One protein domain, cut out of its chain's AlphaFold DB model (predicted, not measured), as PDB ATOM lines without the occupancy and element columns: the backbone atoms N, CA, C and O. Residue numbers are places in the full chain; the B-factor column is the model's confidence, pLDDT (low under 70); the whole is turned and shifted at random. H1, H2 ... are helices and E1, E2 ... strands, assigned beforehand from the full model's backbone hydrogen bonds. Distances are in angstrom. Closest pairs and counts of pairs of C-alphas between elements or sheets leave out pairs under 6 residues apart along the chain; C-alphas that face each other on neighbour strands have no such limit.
ATOM      1  N   PHE A   2      36.987  51.720 -50.627       71.06
ATOM      2  CA  PHE A   2      36.477  51.109 -51.860       71.06
ATOM      3  C   PHE A   2      35.684  52.153 -52.643       71.06
ATOM      4  O   PHE A   2      34.729  52.712 -52.106       71.06
ATOM      5  N   LYS A   3      36.091  52.446 -53.880       75.88
ATOM      6  CA  LYS A   3      35.292  53.254 -54.804       75.88
ATOM      7  C   LYS A   3      34.488  52.277 -55.650       75.88
ATOM      8  O   LYS A   3      35.070  51.511 -56.412       75.88
ATOM      9  N   LYS A   4      33.175  52.241 -55.437       78.62
ATOM     10  CA  LYS A   4      32.280  51.470 -56.297       78.62
ATOM     11  C   LYS A   4      32.134  52.235 -57.610       78.62
ATOM     12  O   LYS A   4      31.884  53.435 -57.577       78.62
ATOM     13  N   LEU A   5      32.329  51.552 -58.726       77.31
ATOM     14  CA  LEU A   5      32.045  52.061 -60.058       77.31
ATOM     15  C   LEU A   5      30.530  52.037 -60.281       77.31
ATOM     16  O   LEU A   5      29.871  51.055 -59.918       77.31
ATOM     17  N   ASP A   6      29.994  53.106 -60.868       75.50
ATOM     18  CA  ASP A   6      28.570  53.198 -61.214       75.50
ATOM     19  C   ASP A   6      28.194  52.140 -62.263       75.50
ATOM     20  O   ASP A   6      27.150  51.495 -62.154       75.50
ATOM     21  N   GLU A   7      29.119  51.847 -63.184       79.38
ATOM     22  CA  GLU A   7      29.020  50.766 -64.165       79.38
ATOM     23  C   GLU A   7      30.288  49.890 -64.177       79.38
ATOM     24  O   GLU A   7      31.396  50.391 -63.961       79.38
ATOM     25  N   PRO A   8      30.163  48.566 -64.394       77.88
ATOM     26  CA  PRO A   8      31.313  47.673 -64.435       77.88
ATOM     27  C   PRO A   8      32.140  47.919 -65.700       77.88
ATOM     28  O   PRO A   8      31.635  47.802 -66.813       77.88
ATOM     29  N   ILE A   9      33.434  48.201 -65.535       78.88
ATOM     30  CA  ILE A   9      34.366  48.337 -66.659       78.88
ATOM     31  C   ILE A   9      34.759  46.929 -67.120       78.88
ATOM     32  O   ILE A   9      35.524  46.236 -66.439       78.88
ATOM     33  N   ILE A  10      34.216  46.513 -68.267       83.12
ATOM     34  CA  ILE A  10      34.503  45.232 -68.921       83.12
ATOM     35  C   ILE A  10      35.340  45.513 -70.172       83.12
ATOM     36  O   ILE A  10      34.922  46.274 -71.041       83.12
ATOM     37  N   LYS A  11      36.542  44.938 -70.244       84.50
ATOM     38  CA  LYS A  11      37.477  45.093 -71.370       84.50
ATOM     39  C   LYS A  11      37.644  43.764 -72.111       84.50
ATOM     40  O   LYS A  11      37.598  42.730 -71.456       84.50
ATOM     41  N   PRO A  12      37.900  43.745 -73.426       81.06
ATOM     42  CA  PRO A  12      38.274  42.507 -74.103       81.06
ATOM     43  C   PRO A  12      39.605  41.976 -73.545       81.06
ATOM     44  O   PRO A  12      40.539  42.746 -73.292       81.06
ATOM     45  N   LEU A  13      39.688  40.665 -73.318       80.06
ATOM     46  CA  LEU A  13      40.907  40.001 -72.868       80.06
ATOM     47  C   LEU A  13      41.813  39.708 -74.075       80.06
ATOM     48  O   LEU A  13      41.529  38.814 -74.865       80.06
ATOM     49  N   LEU A  14      42.891  40.485 -74.215       72.81
ATOM     50  CA  LEU A  14      43.804  40.425 -75.368       72.81
ATOM     51  C   LEU A  14      45.039  39.523 -75.144       72.81
ATOM     52  O   LEU A  14      45.666  39.112 -76.110       72.81
ATOM     53  N   ASP A  15      45.386  39.202 -73.892       72.25
ATOM     54  CA  ASP A  15      46.567  38.398 -73.500       72.25
ATOM     55  C   ASP A  15      46.135  36.962 -73.139       72.25
ATOM     56  O   ASP A  15      46.128  36.572 -71.970       72.25
ATOM     57  N   VAL A  16      45.669  36.206 -74.142       71.50
ATOM     58  CA  VAL A  16      45.109  34.847 -73.973       71.50
ATOM     59  C   VAL A  16      46.203  33.811 -73.670       71.50
ATOM     60  O   VAL A  16      45.945  32.832 -72.979       71.50
ATOM     61  N   GLU A  17      47.444  34.048 -74.103       67.06
ATOM     62  CA  GLU A  17      48.587  33.142 -73.884       67.06
ATOM     63  C   GLU A  17      49.031  33.064 -72.410       67.06
ATOM     64  O   GLU A  17      49.635  32.079 -71.995       67.06
ATOM     65  N   ASN A  18      48.687  34.066 -71.589       66.38
ATOM     66  CA  ASN A  18      49.012  34.130 -70.155       66.38
ATOM     67  C   ASN A  18      47.768  34.067 -69.249       66.38
ATOM     68  O   ASN A  18      47.775  34.601 -68.130       66.38
ATOM     69  N   LEU A  19      46.685  33.445 -69.730       72.06
ATOM     70  CA  LEU A  19      45.388  33.397 -69.046       72.06
ATOM     71  C   LEU A  19      45.505  32.882 -67.602       72.06
ATOM     72  O   LEU A  19      45.051  33.544 -66.670       72.06
ATOM     73  N   ASP A  20      46.184  31.746 -67.422       66.75
ATOM     74  CA  ASP A  20      46.258  31.024 -66.143       66.75
ATOM     75  C   ASP A  20      47.319  31.594 -65.181       66.75
ATOM     76  O   ASP A  20      47.310  31.322 -63.973       66.75
ATOM     77  N   THR A  21      48.238  32.421 -65.688       75.88
ATOM     78  CA  THR A  21      49.316  33.024 -64.890       75.88
ATOM     79  C   THR A  21      48.946  34.415 -64.374       75.88
ATOM     80  O   THR A  21      49.184  34.703 -63.196       75.88
ATOM     81  N   LYS A  22      48.325  35.266 -65.206       82.25
ATOM     82  CA  LYS A  22      48.023  36.676 -64.874       82.25
ATOM     83  C   LYS A  22      46.570  36.945 -64.491       82.25
ATOM     84  O   LYS A  22      46.300  37.945 -63.814       82.25
ATOM     85  N   TYR A  23      45.637  36.092 -64.899       86.12
ATOM     86  CA  TYR A  23      44.209  36.301 -64.687       86.12
ATOM     87  C   TYR A  23      43.596  35.159 -63.871       86.12
ATOM     88  O   TYR A  23      44.163  34.082 -63.731       86.12
ATOM     89  N   ILE A  24      42.452  35.428 -63.246       85.69
ATOM     90  CA  ILE A  24      41.658  34.437 -62.517       85.69
ATOM     91  C   ILE A  24      40.231  34.513 -63.041       85.69
ATOM     92  O   ILE A  24      39.665  35.608 -63.162       85.69
ATOM     93  N   SER A  25      39.638  33.353 -63.322       85.69
ATOM     94  CA  SER A  25      38.247  33.275 -63.756       85.69
ATOM     95  C   SER A  25      37.295  33.693 -62.632       85.69
ATOM     96  O   SER A  25      37.483  33.362 -61.458       85.69
ATOM     97  N   ASN A  26      36.207  34.379 -62.975       82.81
ATOM     98  CA  ASN A  26      35.205  34.793 -61.991       82.81
ATOM     99  C   ASN A  26      34.647  33.588 -61.197       82.81
ATOM    100  O   ASN A  26      34.370  33.690 -60.001       82.81
ATOM    101  N   SER A  27      34.562  32.406 -61.817       78.31
ATOM    102  CA  SER A  27      34.181  31.143 -61.166       78.31
ATOM    103  C   SER A  27      35.129  30.691 -60.047       78.31
ATOM    104  O   SER A  27      34.654  30.144 -59.050       78.31
ATOM    105  N   GLU A  28      36.432  30.942 -60.162       79.12
ATOM    106  CA  GLU A  28      37.445  30.496 -59.190       79.12
ATOM    107  C   GLU A  28      37.611  31.457 -58.013       79.12
ATOM    108  O   GLU A  28      37.991  31.043 -56.918       79.12
ATOM    109  N   ILE A  29      37.257  32.731 -58.188       80.56
ATOM    110  CA  ILE A  29      37.462  33.776 -57.174       80.56
ATOM    111  C   ILE A  29      36.745  33.470 -55.850       80.56
ATOM    112  O   ILE A  29      37.310  33.686 -54.774       80.56
ATOM    113  N   SER A  30      35.515  32.948 -55.898       70.25
ATOM    114  CA  SER A  30      34.775  32.612 -54.671       70.25
ATOM    115  C   SER A  30      35.387  31.428 -53.924       70.25
ATOM    116  O   SER A  30      35.409  31.443 -52.694       70.25
ATOM    117  N   LYS A  31      35.898  30.432 -54.658       72.38
ATOM    118  CA  LYS A  31      36.489  29.210 -54.100       72.38
ATOM    119  C   LYS A  31      37.877  29.464 -53.516       72.38
ATOM    120  O   LYS A  31      38.152  28.998 -52.419       72.38
ATOM    121  N   SER A  32      38.711  30.221 -54.225       75.56
ATOM    122  CA  SER A  32      40.131  30.378 -53.885       75.56
ATOM    123  C   SER A  32      40.430  31.602 -53.014       75.56
ATOM    124  O   SER A  32      41.427  31.602 -52.303       75.56
ATOM    125  N   TYR A  33      39.574  32.635 -53.033       73.19
ATOM    126  CA  TYR A  33      39.836  33.912 -52.341       73.19
ATOM    127  C   TYR A  33      38.670  34.409 -51.471       73.19
ATOM    128  O   TYR A  33      38.758  35.468 -50.852       73.19
ATOM    129  N   GLY A  34      37.551  33.675 -51.405       66.50
ATOM    130  CA  GLY A  34      36.425  34.011 -50.525       66.50
ATOM    131  C   GLY A  34      35.744  35.357 -50.829       66.50
ATOM    132  O   GLY A  34      35.085  35.931 -49.956       66.50
ATOM    133  N   LEU A  35      35.904  35.879 -52.052       78.25
ATOM    134  CA  LEU A  35      35.305  37.135 -52.515       78.25
ATOM    135  C   LEU A  35      33.975  36.882 -53.243       78.25
ATOM    136  O   LEU A  35      33.753  35.832 -53.848       78.25
ATOM    137  N   ALA A  36      33.064  37.858 -53.197       78.00
ATOM    138  CA  ALA A  36      31.745  37.719 -53.803       78.00
ATOM    139  C   ALA A  36      31.759  38.109 -55.290       78.00
ATOM    140  O   ALA A  36      31.844  39.288 -55.641       78.00
ATOM    141  N   GLN A  37      31.592  37.102 -56.152       77.56
ATOM    142  CA  GLN A  37      31.638  37.207 -57.621       77.56
ATOM    143  C   GLN A  37      30.721  38.302 -58.182       77.56
ATOM    144  O   GLN A  37      31.102  39.071 -59.057       77.56
ATOM    145  N   GLN A  38      29.502  38.411 -57.645       73.81
ATOM    146  CA  GLN A  38      28.475  39.320 -58.166       73.81
ATOM    147  C   GLN A  38      28.817  40.801 -57.970       73.81
ATOM    148  O   GLN A  38      28.387  41.644 -58.757       73.81
ATOM    149  N   THR A  39      29.576  41.126 -56.920       75.06
ATOM    150  CA  THR A  39      29.919  42.508 -56.572       75.06
ATOM    151  C   THR A  39      31.273  42.936 -57.117       75.06
ATOM    152  O   THR A  39      31.486  44.130 -57.279       75.06
ATOM    153  N   LEU A  40      32.166  41.995 -57.435       80.56
ATOM    154  CA  LEU A  40      33.566  42.260 -57.781       80.56
ATOM    155  C   LEU A  40      33.740  43.176 -59.005       80.56
ATOM    156  O   LEU A  40      34.555  44.097 -58.972       80.56
ATOM    157  N   LYS A  41      32.909  42.979 -60.037       81.31
ATOM    158  CA  LYS A  41      32.926  43.745 -61.299       81.31
ATOM    159  C   LYS A  41      32.717  45.257 -61.144       81.31
ATOM    160  O   LYS A  41      33.001  46.009 -62.065       81.31
ATOM    161  N   TYR A  42      32.216  45.697 -59.990       82.06
ATOM    162  CA  TYR A  42      32.008  47.111 -59.669       82.06
ATOM    163  C   TYR A  42      33.172  47.734 -58.891       82.06
ATOM    164  O   TYR A  42      33.094  48.901 -58.530       82.06
ATOM    165  N   TYR A  43      34.219  46.977 -58.559       81.56
ATOM    166  CA  TYR A  43      35.339  47.474 -57.748       81.56
ATOM    167  C   TYR A  43      36.699  47.283 -58.414       81.56
ATOM    168  O   TYR A  43      37.637  47.990 -58.057       81.56
ATOM    169  N   ILE A  44      36.811  46.353 -59.363       84.81
ATOM    170  CA  ILE A  44      38.016  46.133 -60.169       84.81
ATOM    171  C   ILE A  44      37.635  45.927 -61.632       84.81
ATOM    172  O   ILE A  44      36.502  45.550 -61.944       84.81
ATOM    173  N   ASN A  45      38.600  46.150 -62.523       85.19
ATOM    174  CA  ASN A  45      38.413  45.906 -63.947       85.19
ATOM    175  C   ASN A  45      38.100  44.425 -64.195       85.19
ATOM    176  O   ASN A  45      38.706  43.528 -63.599       85.19
ATOM    177  N   SER A  46      37.141  44.187 -65.082       86.19
ATOM    178  CA  SER A  46      36.784  42.851 -65.553       86.19
ATOM    179  C   SER A  46      37.230  42.707 -67.001       86.19
ATOM    180  O   SER A  46      37.213  43.681 -67.754       86.19
ATOM    181  N   TYR A  47      37.625  41.504 -67.387       88.00
ATOM    182  CA  TYR A  47      38.074  41.197 -68.735       88.00
ATOM    183  C   TYR A  47      37.219  40.077 -69.313       88.00
ATOM    184  O   TYR A  47      36.984  39.072 -68.650       88.00
ATOM    185  N   GLU A  48      36.720  40.271 -70.521       88.06
ATOM    186  CA  GLU A  48      35.837  39.348 -71.216       88.06
ATOM    187  C   GLU A  48      36.622  38.530 -72.239       88.06
ATOM    188  O   GLU A  48      37.325  39.080 -73.087       88.06
ATOM    189  N   PHE A  49      36.479  37.211 -72.154       83.94
ATOM    190  CA  PHE A  49      36.991  36.249 -73.118       83.94
ATOM    191  C   PHE A  49      35.810  35.485 -73.719       83.94
ATOM    192  O   PHE A  49      35.027  34.873 -72.989       83.94
ATOM    193  N   ILE A  50      35.663  35.550 -75.042       81.12
ATOM    194  CA  ILE A  50      34.579  34.887 -75.770       81.12
ATOM    195  C   ILE A  50      35.149  33.623 -76.408       81.12
ATOM    196  O   ILE A  50      36.030  33.711 -77.259       81.12
ATOM    197  N   ASN A  51      34.629  32.463 -76.012       77.94
ATOM    198  CA  ASN A  51      34.991  31.170 -76.593       77.94
ATOM    199  C   ASN A  51      33.714  30.383 -76.920       77.94
ATOM    200  O   ASN A  51      32.840  30.258 -76.060       77.94
ATOM    201  N   ASP A  52      33.572  29.910 -78.161       74.25
ATOM    202  CA  ASP A  52      32.381  29.207 -78.671       74.25
ATOM    203  C   ASP A  52      31.043  29.899 -78.339       74.25
ATOM    204  O   ASP A  52      30.074  29.284 -77.886       74.25
ATOM    205  N   GLY A  53      30.993  31.226 -78.500       73.38
ATOM    206  CA  GLY A  53      29.800  32.033 -78.213       73.38
ATOM    207  C   GLY A  53      29.446  32.159 -76.725       73.38
ATOM    208  O   GLY A  53      28.416  32.748 -76.389       73.38
ATOM    209  N   LYS A  54      30.284  31.640 -75.816       75.12
ATOM    210  CA  LYS A  54      30.146  31.814 -74.365       75.12
ATOM    211  C   LYS A  54      31.092  32.897 -73.860       75.12
ATOM    212  O   LYS A  54      32.279  32.908 -74.172       75.12
ATOM    213  N   VAL A  55      30.536  33.780 -73.039       80.38
ATOM    214  CA  VAL A  55      31.232  34.895 -72.395       80.38
ATOM    215  C   VAL A  55      31.796  34.444 -71.052       80.38
ATOM    216  O   VAL A  55      31.042  34.095 -70.138       80.38
ATOM    217  N   PHE A  56      33.117  34.490 -70.915       84.00
ATOM    218  CA  PHE A  56      33.825  34.225 -69.670       84.00
ATOM    219  C   PHE A  56      34.420  35.522 -69.119       84.00
ATOM    220  O   PHE A  56      35.058  36.283 -69.841       84.00
ATOM    221  N   LEU A  57      34.213  35.775 -67.826       86.31
ATOM    222  CA  LEU A  57      34.751  36.949 -67.138       86.31
ATOM    223  C   LEU A  57      35.980  36.571 -66.313       86.31
ATOM    224  O   LEU A  57      35.934  35.640 -65.506       86.31
ATOM    225  N   TYR A  58      37.036  37.356 -66.474       88.31
ATOM    226  CA  TYR A  58      38.322  37.227 -65.808       88.31
ATOM    227  C   TYR A  58      38.695  38.521 -65.086       88.31
ATOM    228  O   TYR A  58      38.260  39.616 -65.444       88.31
ATOM    229  N   HIS A  59      39.536  38.397 -64.066       87.94
ATOM    230  CA  HIS A  59      40.085  39.524 -63.316       87.94
ATOM    231  C   HIS A  59      41.590  39.344 -63.150       87.94
ATOM    232  O   HIS A  59      42.064  38.213 -63.060       87.94
ATOM    233  N   LYS A  60      42.353  40.439 -63.089       88.44
ATOM    234  CA  LYS A  60      43.796  40.348 -62.833       88.44
ATOM    235  C   LYS A  60      44.048  39.727 -61.463       88.44
ATOM    236  O   LYS A  60      43.445  40.124 -60.463       88.44
ATOM    237  N   LYS A  61      44.969  38.768 -61.418       86.69
ATOM    238  CA  LYS A  61      45.315  38.011 -60.212       86.69
ATOM    239  C   LYS A  61      45.816  38.915 -59.086       86.69
ATOM    240  O   LYS A  61      45.418  38.741 -57.939       86.69
ATOM    241  N   GLU A  62      46.608  39.927 -59.425       86.75
ATOM    242  CA  GLU A  62      47.124  40.935 -58.489       86.75
ATOM    243  C   GLU A  62      46.003  41.719 -57.788       86.75
ATOM    244  O   GLU A  62      46.012  41.837 -56.561       86.75
ATOM    245  N   ASP A  63      44.992  42.173 -58.538       85.94
ATOM    246  CA  ASP A  63      43.848  42.928 -58.009       85.94
ATOM    247  C   ASP A  63      42.995  42.068 -57.060       85.94
ATOM    248  O   ASP A  63      42.564  42.515 -55.990       85.94
ATOM    249  N   VAL A  64      42.782  40.799 -57.427       86.12
ATOM    250  CA  VAL A  64      42.056  39.819 -56.605       86.12
ATOM    251  C   VAL A  64      42.818  39.525 -55.309       86.12
ATOM    252  O   VAL A  64      42.218  39.529 -54.231       86.12
ATOM    253  N   ILE A  65      44.140  39.335 -55.382       85.56
ATOM    254  CA  ILE A  65      44.996  39.110 -54.209       85.56
ATOM    255  C   ILE A  65      45.002  40.342 -53.295       85.56
ATOM    256  O   ILE A  65      44.879  40.198 -52.075       85.56
ATOM    257  N   ALA A  66      45.092  41.553 -53.851       84.44
ATOM    258  CA  ALA A  66      45.042  42.793 -53.079       84.44
ATOM    259  C   ALA A  66      43.708  42.945 -52.327       84.44
ATOM    260  O   ALA A  66      43.693  43.249 -51.129       84.44
ATOM    261  N   LEU A  67      42.581  42.658 -52.989       85.00
ATOM    262  CA  LEU A  67      41.263  42.647 -52.349       85.00
ATOM    263  C   LEU A  67      41.120  41.541 -51.298       85.00
ATOM    264  O   LEU A  67      40.495  41.775 -50.262       85.00
ATOM    265  N   SER A  68      41.703  40.366 -51.529       84.44
ATOM    266  CA  SER A  68      41.718  39.268 -50.555       84.44
ATOM    267  C   SER A  68      42.474  39.660 -49.282       84.44
ATOM    268  O   SER A  68      41.938  39.527 -48.184       84.44
ATOM    269  N   LYS A  69      43.665  40.261 -49.411       84.75
ATOM    270  CA  LYS A  69      44.423  40.799 -48.264       84.75
ATOM    271  C   LYS A  69      43.639  41.880 -47.514       84.75
ATOM    272  O   LYS A  69      43.675  41.958 -46.289       84.75
ATOM    273  N   LEU A  70      42.883  42.713 -48.231       83.62
ATOM    274  CA  LEU A  70      41.995  43.695 -47.604       83.62
ATOM    275  C   LEU A  70      40.820  43.037 -46.876       83.62
ATOM    276  O   LEU A  70      40.474  43.486 -45.786       83.62
ATOM    277  N   ARG A  71      40.225  41.969 -47.429       84.94
ATOM    278  CA  ARG A  71      39.107  41.232 -46.813       84.94
ATOM    279  C   ARG A  71      39.450  40.741 -45.411       84.94
ATOM    280  O   ARG A  71      38.567  40.766 -44.550       84.94
ATOM    281  N   GLU A  72      40.693  40.316 -45.189       83.94
ATOM    282  CA  GLU A  72      41.178  39.777 -43.914       83.94
ATOM    283  C   GLU A  72      41.082  40.778 -42.758       83.94
ATOM    284  O   GLU A  72      40.827  40.363 -41.623       83.94
ATOM    285  N   LYS A  73      41.181  42.086 -43.048       86.81
ATOM    286  CA  LYS A  73      41.072  43.176 -42.061       86.81
ATOM    287  C   LYS A  73      39.652  43.386 -41.528       86.81
ATOM    288  O   LYS A  73      39.463  44.082 -40.531       86.81
ATOM    289  N   PHE A  74      38.650  42.785 -42.165       87.62
ATOM    290  CA  PHE A  74      37.242  42.992 -41.839       87.62
ATOM    291  C   PHE A  74      36.568  41.724 -41.334       87.62
ATOM    292  O   PHE A  74      36.893  40.613 -41.754       87.62
ATOM    293  N   ASP A  75      35.535  41.880 -40.515       87.62
ATOM    294  CA  ASP A  75      34.612  40.792 -40.208       87.62
ATOM    295  C   ASP A  75      33.150  41.257 -40.245       87.62
ATOM    296  O   ASP A  75      32.851  42.452 -40.255       87.62
ATOM    297  N   LYS A  76      32.205  40.320 -40.345       86.69
ATOM    298  CA  LYS A  76      30.778  40.644 -40.430       86.69
ATOM    299  C   LYS A  76      30.287  41.165 -39.087       86.69
ATOM    300  O   LYS A  76      30.462  40.507 -38.068       86.69
ATOM    301  N   ILE A  77      29.540  42.271 -39.094       84.69
ATOM    302  CA  ILE A  77      28.932  42.841 -37.877       84.69
ATOM    303  C   ILE A  77      28.073  41.800 -37.149       84.69
ATOM    304  O   ILE A  77      28.075  41.745 -35.926       84.69
ATOM    305  N   LYS A  78      27.393  40.900 -37.874       82.19
ATOM    306  CA  LYS A  78      26.607  39.812 -37.261       82.19
ATOM    307  C   LYS A  78      27.437  38.944 -36.295       82.19
ATOM    308  O   LYS A  78      26.880  38.434 -35.329       82.19
ATOM    309  N   ASN A  79      28.738  38.778 -36.535       85.62
ATOM    310  CA  ASN A  79      29.608  37.949 -35.699       85.62
ATOM    311  C   ASN A  79      29.869  38.591 -34.325       85.62
ATOM    312  O   ASN A  79      30.180  37.890 -33.368       85.62
ATOM    313  N   LEU A  80      29.640  39.902 -34.187       83.75
ATOM    314  CA  LEU A  80      29.688  40.603 -32.904       83.75
ATOM    315  C   LEU A  80      28.435  40.388 -32.045       83.75
ATOM    316  O   LEU A  80      28.462  40.706 -30.861       83.75
ATOM    317  N   MET A  81      27.335  39.860 -32.594       79.88
ATOM    318  CA  MET A  81      26.103  39.613 -31.829       79.88
ATOM    319  C   MET A  81      26.329  38.715 -30.596       79.88
ATOM    320  O   MET A  81      25.937  39.133 -29.502       79.88
ATOM    321  N   PRO A  82      26.981  37.538 -30.711       75.56
ATOM    322  CA  PRO A  82      27.336  36.733 -29.542       75.56
ATOM    323  C   PRO A  82      28.389  37.410 -28.649       75.56
ATOM    324  O   PRO A  82      28.266  37.339 -27.431       75.56
ATOM    325  N   ILE A  83      29.366  38.123 -29.222       78.62
ATOM    326  CA  ILE A  83      30.465  38.773 -28.477       78.62
ATOM    327  C   ILE A  83      29.956  39.931 -27.599       78.62
ATOM    328  O   ILE A  83      30.372  40.086 -26.456       78.62
ATOM    329  N   LEU A  84      29.025  40.741 -28.110       75.31
ATOM    330  CA  LEU A  84      28.459  41.911 -27.422       75.31
ATOM    331  C   LEU A  84      27.142  41.605 -26.692       75.31
ATOM    332  O   LEU A  84      26.529  42.512 -26.103       75.31
ATOM    333  N   ASN A  85      26.711  40.340 -26.744       74.25
ATOM    334  CA  ASN A  85      25.468  39.810 -26.194       74.25
ATOM    335  C   ASN A  85      24.235  40.628 -26.623       74.25
ATOM    336  O   ASN A  85      23.502  41.198 -25.803       74.25
ATOM    337  N   VAL A  86      24.044  40.747 -27.937       74.62
ATOM    338  CA  VAL A  86      22.935  41.484 -28.557       74.62
ATOM    339  C   VAL A  86      22.106  40.539 -29.426       74.62
ATOM    340  O   VAL A  86      22.645  39.728 -30.173       74.62
ATOM    341  N   LYS A  87      20.776  40.642 -29.323       70.88
ATOM    342  CA  LYS A  87      19.829  39.659 -29.875       70.88
ATOM    343  C   LYS A  87      19.621  39.741 -31.387       70.88
ATOM    344  O   LYS A  87      19.238  38.743 -31.988       70.88
ATOM    345  N   ASP A  88      19.846  40.899 -31.995       76.50
ATOM    346  CA  ASP A  88      19.552  41.125 -33.408       76.50
ATOM    347  C   ASP A  88      20.509  42.141 -34.055       76.50
ATOM    348  O   ASP A  88      21.114  42.991 -33.395       76.50
ATOM    349  N   SER A  89      20.635  42.050 -35.379       67.75
ATOM    350  CA  SER A  89      21.530  42.886 -36.182       67.75
ATOM    351  C   SER A  89      21.086  44.349 -36.281       67.75
ATOM    352  O   SER A  89      21.932  45.215 -36.503       67.75
ATOM    353  N   LYS A  90      19.793  44.654 -36.084       72.75
ATOM    354  CA  LYS A  90      19.261  46.027 -36.109       72.75
ATOM    355  C   LYS A  90      19.703  46.790 -34.859       72.75
ATOM    356  O   LYS A  90      20.150  47.929 -34.966       72.75
ATOM    357  N   THR A  91      19.672  46.135 -33.701       74.94
ATOM    358  CA  THR A  91      20.215  46.672 -32.447       74.94
ATOM    359  C   THR A  91      21.727  46.885 -32.537       74.94
ATOM    360  O   THR A  91      22.228  47.897 -32.050       74.94
ATOM    361  N   LEU A  92      22.461  45.985 -33.206       77.50
ATOM    362  CA  LEU A  92      23.894  46.179 -33.457       77.50
ATOM    363  C   LEU A  92      24.163  47.378 -34.368       77.50
ATOM    364  O   LEU A  92      25.017  48.197 -34.054       77.50
ATOM    365  N   LYS A  93      23.408  47.528 -35.459       77.94
ATOM    366  CA  LYS A  93      23.528  48.687 -36.351       77.94
ATOM    367  C   LYS A  93      23.282  50.001 -35.599       77.94
ATOM    368  O   LYS A  93      24.106  50.905 -35.674       77.94
ATOM    369  N   SER A  94      22.216  50.062 -34.799       78.06
ATOM    370  CA  SER A  94      21.917  51.229 -33.958       78.06
ATOM    371  C   SER A  94      23.018  51.510 -32.926       78.06
ATOM    372  O   SER A  94      23.310  52.670 -32.652       78.06
ATOM    373  N   PHE A  95      23.668  50.477 -32.376       82.06
ATOM    374  CA  PHE A  95      24.830  50.635 -31.495       82.06
ATOM    375  C   PHE A  95      26.019  51.270 -32.232       82.06
ATOM    376  O   PHE A  95      26.583  52.244 -31.740       82.06
ATOM    377  N   PHE A  96      26.357  50.783 -33.426       83.94
ATOM    378  CA  PHE A  96      27.440  51.346 -34.239       83.94
ATOM    379  C   PHE A  96      27.166  52.805 -34.630       83.94
ATOM    380  O   PHE A  96      28.043  53.650 -34.477       83.94
ATOM    381  N   GLU A  97      25.939  53.117 -35.053       82.19
ATOM    382  CA  GLU A  97      25.518  54.482 -35.399       82.19
ATOM    383  C   GLU A  97      25.550  55.416 -34.182       82.19
ATOM    384  O   GLU A  97      26.113  56.509 -34.248       82.19
ATOM    385  N   LYS A  98      25.009  54.971 -33.041       81.75
ATOM    386  CA  LYS A  98      24.942  55.767 -31.808       81.75
ATOM    387  C   LYS A  98      26.321  56.123 -31.260       81.75
ATOM    388  O   LYS A  98      26.512  57.233 -30.771       81.75
ATOM    389  N   TYR A  99      27.258  55.181 -31.308       81.19
ATOM    390  CA  TYR A  99      28.614  55.373 -30.794       81.19
ATOM    391  C   TYR A  99      29.614  55.763 -31.890       81.19
ATOM    392  O   TYR A  99      30.814  55.754 -31.638       81.19
ATOM    393  N   LYS A 100      29.122  56.124 -33.088       82.88
ATOM    394  CA  LYS A 100      29.920  56.562 -34.247       82.88
ATOM    395  C   LYS A 100      31.086  55.616 -34.578       82.88
ATOM    396  O   LYS A 100      32.162  56.052 -34.975       82.88
ATOM    397  N   ILE A 101      30.868  54.313 -34.423       84.88
ATOM    398  CA  ILE A 101      31.869  53.286 -34.720       84.88
ATOM    399  C   ILE A 101      31.902  53.089 -36.232       84.88
ATOM    400  O   ILE A 101      30.867  52.825 -36.845       84.88
ATOM    401  N   ARG A 102      33.084  53.208 -36.843       85.88
ATOM    402  CA  ARG A 102      33.247  53.043 -38.291       85.88
ATOM    403  C   ARG A 102      32.918  51.612 -38.727       85.88
ATOM    404  O   ARG A 102      33.369  50.632 -38.138       85.88
ATOM    405  N   TYR A 103      32.130  51.491 -39.790       88.50
ATOM    406  CA  TYR A 103      31.782  50.210 -40.397       88.50
ATOM    407  C   TYR A 103      31.490  50.370 -41.891       88.50
ATOM    408  O   TYR A 103      31.227  51.468 -42.375       88.50
ATOM    409  N   LEU A 104      31.556  49.271 -42.638       85.44
ATOM    410  CA  LEU A 104      31.251  49.228 -44.061       85.44
ATOM    411  C   LEU A 104      29.808  48.776 -44.285       85.44
ATOM    412  O   LEU A 104      29.375  47.723 -43.798       85.44
ATOM    413  N   HIS A 105      29.062  49.568 -45.053       82.12
ATOM    414  CA  HIS A 105      27.688  49.243 -45.404       82.12
ATOM    415  C   HIS A 105      27.599  48.146 -46.469       82.12
ATOM    416  O   HIS A 105      28.422  48.084 -47.382       82.12
ATOM    417  N   THR A 106      26.544  47.326 -46.392       81.12
ATOM    418  CA  THR A 106      26.186  46.397 -47.470       81.12
ATOM    419  C   THR A 106      26.075  47.168 -48.787       81.12
ATOM    420  O   THR A 106      25.337  48.148 -48.858       81.12
ATOM    421  N   GLY A 107      26.800  46.729 -49.817       73.50
ATOM    422  CA  GLY A 107      26.816  47.384 -51.130       73.50
ATOM    423  C   GLY A 107      27.858  48.497 -51.298       73.50
ATOM    424  O   GLY A 107      27.970  49.026 -52.400       73.50
ATOM    425  N   MET A 108      28.637  48.818 -50.255       79.25
ATOM    426  CA  MET A 108      29.793  49.729 -50.322       79.25
ATOM    427  C   MET A 108      31.149  48.996 -50.328       79.25
ATOM    428  O   MET A 108      32.195  49.637 -50.283       79.25
ATOM    429  N   HIS A 109      31.155  47.662 -50.396       84.25
ATOM    430  CA  HIS A 109      32.364  46.836 -50.449       84.25
ATOM    431  C   HIS A 109      32.185  45.595 -51.352       84.25
ATOM    432  O   HIS A 109      31.065  45.090 -51.469       84.25
ATOM    433  N   PRO A 110      33.269  45.022 -51.915       78.50
ATOM    434  CA  PRO A 110      33.205  43.850 -52.806       78.50
ATOM    435  C   PRO A 110      32.998  42.499 -52.089       78.50
ATOM    436  O   PRO A 110      32.941  41.449 -52.723       78.50
ATOM    437  N   PHE A 111      32.902  42.499 -50.759       84.69
ATOM    438  CA  PHE A 111      32.962  41.293 -49.918       84.69
ATOM    439  C   PHE A 111      31.623  40.560 -49.664       84.69
ATOM    440  O   PHE A 111      31.516  39.764 -48.729       84.69
ATOM    441  N   GLY A 112      30.596  40.817 -50.479       74.88
ATOM    442  CA  GLY A 112      29.304  40.121 -50.422       74.88
ATOM    443  C   GLY A 112      28.238  40.785 -49.545       74.88
ATOM    444  O   GLY A 112      28.278  41.983 -49.280       74.88
ATOM    445  N   VAL A 113      27.234  40.003 -49.130       73.00
ATOM    446  CA  VAL A 113      26.032  40.514 -48.444       73.00
ATOM    447  C   VAL A 113      26.246  40.628 -46.928       73.00
ATOM    448  O   VAL A 113      26.545  39.635 -46.253       73.00
ATOM    449  N   GLY A 114      26.015  41.834 -46.394       75.62
ATOM    450  CA  GLY A 114      26.002  42.156 -44.964       75.62
ATOM    451  C   GLY A 114      27.021  43.229 -44.567       75.62
ATOM    452  O   GLY A 114      28.076  43.337 -45.174       75.62
ATOM    453  N   HIS A 115      26.711  43.993 -43.516       85.69
ATOM    454  CA  HIS A 115      27.596  45.024 -42.968       85.69
ATOM    455  C   HIS A 115      28.867  44.420 -42.349       85.69
ATOM    456  O   HIS A 115      28.803  43.357 -41.717       85.69
ATOM    457  N   MET A 116      29.999  45.120 -42.461       87.44
ATOM    458  CA  MET A 116      31.289  44.671 -41.922       87.44
ATOM    459  C   MET A 116      31.946  45.710 -41.019       87.44
ATOM    460  O   MET A 116      31.796  46.901 -41.251       87.44
ATOM    461  N   TYR A 117      32.688  45.265 -40.010       89.31
ATOM    462  CA  TYR A 117      33.489  46.115 -39.129       89.31
ATOM    463  C   TYR A 117      34.978  45.800 -39.297       89.31
ATOM    464  O   TYR A 117      35.341  44.730 -39.796       89.31
ATOM    465  N   TYR A 118      35.835  46.735 -38.897       89.50
ATOM    466  CA  TYR A 118      37.281  46.542 -38.888       89.50
ATOM    467  C   TYR A 118      37.665  45.682 -37.683       89.50
ATOM    468  O   TYR A 118      37.305  46.009 -36.554       89.50
ATOM    469  N   LYS A 119      38.395  44.583 -37.897       88.56
ATOM    470  CA  LYS A 119      38.784  43.677 -36.802       88.56
ATOM    471  C   LYS A 119      39.647  44.372 -35.742       88.56
ATOM    472  O   LYS A 119      39.526  44.031 -34.574       88.56
ATOM    473  N   GLU A 120      40.459  45.353 -36.136       87.75
ATOM    474  CA  GLU A 120      41.265  46.183 -35.224       87.75
ATOM    475  C   GLU A 120      40.413  46.995 -34.233       87.75
ATOM    476  O   GLU A 120      40.825  47.205 -33.098       87.75
ATOM    477  N   ASP A 121      39.181  47.354 -34.604       85.19
ATOM    478  CA  ASP A 121      38.274  48.102 -33.727       85.19
ATOM    479  C   ASP A 121      37.576  47.194 -32.696       85.19
ATOM    480  O   ASP A 121      36.799  47.679 -31.875       85.19
ATOM    481  N   LEU A 122      37.810  45.873 -32.721       85.44
ATOM    482  CA  LEU A 122      37.114  44.908 -31.863       85.44
ATOM    483  C   LEU A 122      37.266  45.227 -30.370       85.44
ATOM    484  O   LEU A 122      36.281  45.147 -29.635       85.44
ATOM    485  N   GLU A 123      38.468  45.591 -29.927       83.81
ATOM    486  CA  GLU A 123      38.724  45.896 -28.514       83.81
ATOM    487  C   GLU A 123      38.066  47.216 -28.092       83.81
ATOM    488  O   GLU A 123      37.393  47.261 -27.065       83.81
ATOM    489  N   ILE A 124      38.099  48.242 -28.950       84.25
ATOM    490  CA  ILE A 124      37.380  49.510 -28.733       84.25
ATOM    491  C   ILE A 124      35.862  49.265 -28.658       84.25
ATOM    492  O   ILE A 124      35.171  49.787 -27.780       84.25
ATOM    493  N   ILE A 125      35.323  48.424 -29.546       85.50
ATOM    494  CA  ILE A 125      33.905  48.036 -29.563       85.50
ATOM    495  C   ILE A 125      33.515  47.323 -28.254       85.50
ATOM    496  O   ILE A 125      32.452  47.611 -27.688       85.50
ATOM    497  N   LYS A 126      34.361  46.409 -27.756       83.19
ATOM    498  CA  LYS A 126      34.162  45.724 -26.467       83.19
ATOM    499  C   LYS A 126      34.243  46.695 -25.287       83.19
ATOM    500  O   LYS A 126      33.421  46.588 -24.378       83.19
ATOM    501  N   GLU A 127      35.152  47.664 -25.320       81.94
ATOM    502  CA  GLU A 127      35.334  48.672 -24.268       81.94
ATOM    503  C   GLU A 127      34.150  49.654 -24.180       81.94
ATOM    504  O   GLU A 127      33.602  49.911 -23.105       81.94
ATOM    505  N   ILE A 128      33.654  50.151 -25.319       82.12
ATOM    506  CA  ILE A 128      32.434  50.979 -25.367       82.12
ATOM    507  C   ILE A 128      31.240  50.185 -24.808       82.12
ATOM    508  O   ILE A 128      30.376  50.711 -24.087       82.12
ATOM    509  N   ARG A 129      31.185  48.880 -25.104       76.69
ATOM    510  CA  ARG A 129      30.149  47.990 -24.583       76.69
ATOM    511  C   ARG A 129      30.298  47.738 -23.080       76.69
ATOM    512  O   ARG A 129      29.282  47.756 -22.384       76.69
ATOM    513  N   SER A 130      31.504  47.542 -22.553       70.38
ATOM    514  CA  SER A 130      31.725  47.336 -21.115       70.38
ATOM    515  C   SER A 130      31.354  48.590 -20.314       70.38
ATOM    516  O   SER A 130      30.504  48.490 -19.427       70.38
ATOM    517  N   LYS A 131      31.812  49.782 -20.730       69.19
ATOM    518  CA  LYS A 131      31.481  51.085 -20.108       69.19
ATOM    519  C   LYS A 131      29.974  51.376 -20.082       69.19
ATOM    520  O   LYS A 131      29.424  51.882 -19.102       69.19
ATOM    521  N   THR A 132      29.246  51.009 -21.140       62.59
ATOM    522  CA  THR A 132      27.773  51.149 -21.182       62.59
ATOM    523  C   THR A 132      27.039  50.118 -20.323       62.59
ATOM    524  O   THR A 132      25.909  50.361 -19.883       62.59
ATOM    525  N   THR A 133      27.672  48.977 -20.052       56.16
ATOM    526  CA  THR A 133      27.142  47.929 -19.173       56.16
ATOM    527  C   THR A 133      27.432  48.241 -17.699       56.16
ATOM    528  O   THR A 133      26.566  48.002 -16.859       56.16
ATOM    529  N   GLU A 134      28.567  48.872 -17.383       49.06
ATOM    530  CA  GLU A 134      28.907  49.398 -16.050       49.06
ATOM    531  C   GLU A 134      28.014  50.573 -15.637       49.06
ATOM    532  O   GLU A 134      27.431  50.540 -14.554       49.06
ATOM    533  N   ASN A 135      27.747  51.521 -16.545       44.38
ATOM    534  CA  ASN A 135      26.758  52.585 -16.313       44.38
ATOM    535  C   ASN A 135      25.332  52.040 -16.081       44.38
ATOM    536  O   ASN A 135      24.527  52.638 -15.362       44.38
ATOM    537  N   ARG A 136      25.005  50.867 -16.648       43.06
ATOM    538  CA  ARG A 136      23.758  50.143 -16.344       43.06
ATOM    539  C   ARG A 136      23.814  49.383 -15.017       43.06
ATOM    540  O   ARG A 136      22.780  49.318 -14.359       43.06
ATOM    541  N   LYS A 137      24.976  48.858 -14.604       37.97
ATOM    542  CA  LYS A 137      25.174  48.201 -13.299       37.97
ATOM    543  C   LYS A 137      25.166  49.199 -12.129       37.97
ATOM    544  O   LYS A 137      24.593  48.872 -11.093       37.97
ATOM    545  N   MET A 138      25.669  50.429 -12.300       35.25
ATOM    546  CA  MET A 138      25.530  51.504 -11.297       35.25
ATOM    547  C   MET A 138      24.074  51.964 -11.134       35.25
ATOM    548  O   MET A 138      23.617  52.162 -10.013       35.25
ATOM    549  N   LYS A 139      23.285  52.020 -12.220       35.12
ATOM    550  CA  LYS A 139      21.835  52.302 -12.143       35.12
ATOM    551  C   LYS A 139      20.966  51.100 -11.740       35.12
ATOM    552  O   LYS A 139      19.775  51.285 -11.497       35.12
ATOM    553  N   SER A 140      21.513  49.883 -11.645       36.09
ATOM    554  CA  SER A 140      20.754  48.674 -11.277       36.09
ATOM    555  C   SER A 140      21.022  48.142  -9.870       36.09
ATOM    556  O   SER A 140      20.433  47.124  -9.512       36.09
ATOM    557  N   LYS A 141      21.865  48.800  -9.060       35.50
ATOM    558  CA  LYS A 141      22.044  48.437  -7.643       35.50
ATOM    559  C   LYS A 141      20.949  48.979  -6.712       35.50
ATOM    560  O   LYS A 141      20.794  48.443  -5.625       35.50
ATOM    561  N   ASN A 142      20.087  49.892  -7.174       38.69
ATOM    562  CA  ASN A 142      18.910  50.353  -6.425       38.69
ATOM    563  C   ASN A 142      17.600  50.049  -7.167       38.69
ATOM    564  O   ASN A 142      17.034  50.922  -7.823       38.69
TER     565      ASN A 142
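Overview. This is residues 2 to 142 of the 994 residues of an uncharacterized protein of Clostridium perfringens (UniProt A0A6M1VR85). Two small lobes stand end to end, joined by helix H4, and the tail of H7 sticks out beyond the second lobe. The first lobe is a four-stranded sheet with H1 over one face, H2 on the other and H3 beside H2; the second holds the strand pair E5 and E6 with H5 and H6. The 141 printed residues hold seven named helices and six named strands, in the order E1 H1 E2 H2 H3 E3 E4 H4 E5 H5 H6 E6 H7, class mixed, helices and strands; the larger sheet, order E1 E3 E4 E2, is mixed, and E5 and E6 are antiparallel. The whole is loose, a rod of 76 by 25 by 21 A with a radius of gyration of the C-alphas of 20.3 A.

Along the chain. Find C-alpha 10 at (34.503, 45.232, -68.921), where E1, residues 10 to 12, begins. Then come H1, 16 to 22, E2, 23 to 25, H2, 26 to 33, and H3, 37 to 40. E3, 46 to 51, is 16.2 A long and E4, 54 to 60, 19.8 A. From C-alpha 61 at (45.315, 38.011, -60.212), H4 runs 16.9 A to residue 72. Next are E5, 74 to 76, H5, 77 to 83, H6, 89 to 98, and E6, 116 to 118. H7, 119 to 138, runs 29.8 A to C-alpha 138 at (25.530, 51.504, -11.297).

Arrangement. In the larger sheet E1 and E3 are parallel, with N 11 and O 46 at 2.9 A; the hairpin E3 and E4 is antiparallel, with N 49 and O 56 at 2.9 A; E4 and E2 are antiparallel, with N 24 and O 59 at 2.8 A. E1, H1, E2, with E3 and E4 between E1 and E2 in the sheet, and E2, H2 H3, E3, with E4 between E2 and E3, are split strand-helix-strand units, two strands of one sheet that are not neighbours with helices between them along the chain, and their crossovers are right-handed. H1 and H2 are on opposite faces, at heights of 8.3 A and 7.0 A over the sheet. H4 only grazes this sheet with residues 61 to 64. H2 touches H4 at a steep tilt of 45 degrees, closest C-alphas Tyr 33 and Ser 68, 6.0 A. Across E5 and E6, antiparallel, N 117 and O 75 are 2.8 A apart. H5 touches H6, about perpendicular at 83 degrees, closest C-alphas Lys 78 and Ser 89, 6.0 A. Every O i to N i+4 pair is within hydrogen-bond range in H4 and H6; H1 has 1 of 3, with 2 of 4 O i to N i+3 pairs, H2 2 of 4, H5 0 of 3, with 3 of 4 O i to N i+3 pairs, and H7 14 of 16, while H3 is too short.

Size, cuts and confidence. The farthest C-alphas, Asp 52 and Asn 142, are 76.5 A apart. The printed part has no cut, and the long link is H6 to E6. Residues 131 to 142, of which 131 to 138 belong to H7, stand free; 17 printed residues have a pLDDT under 70, among them residues 131 to 142.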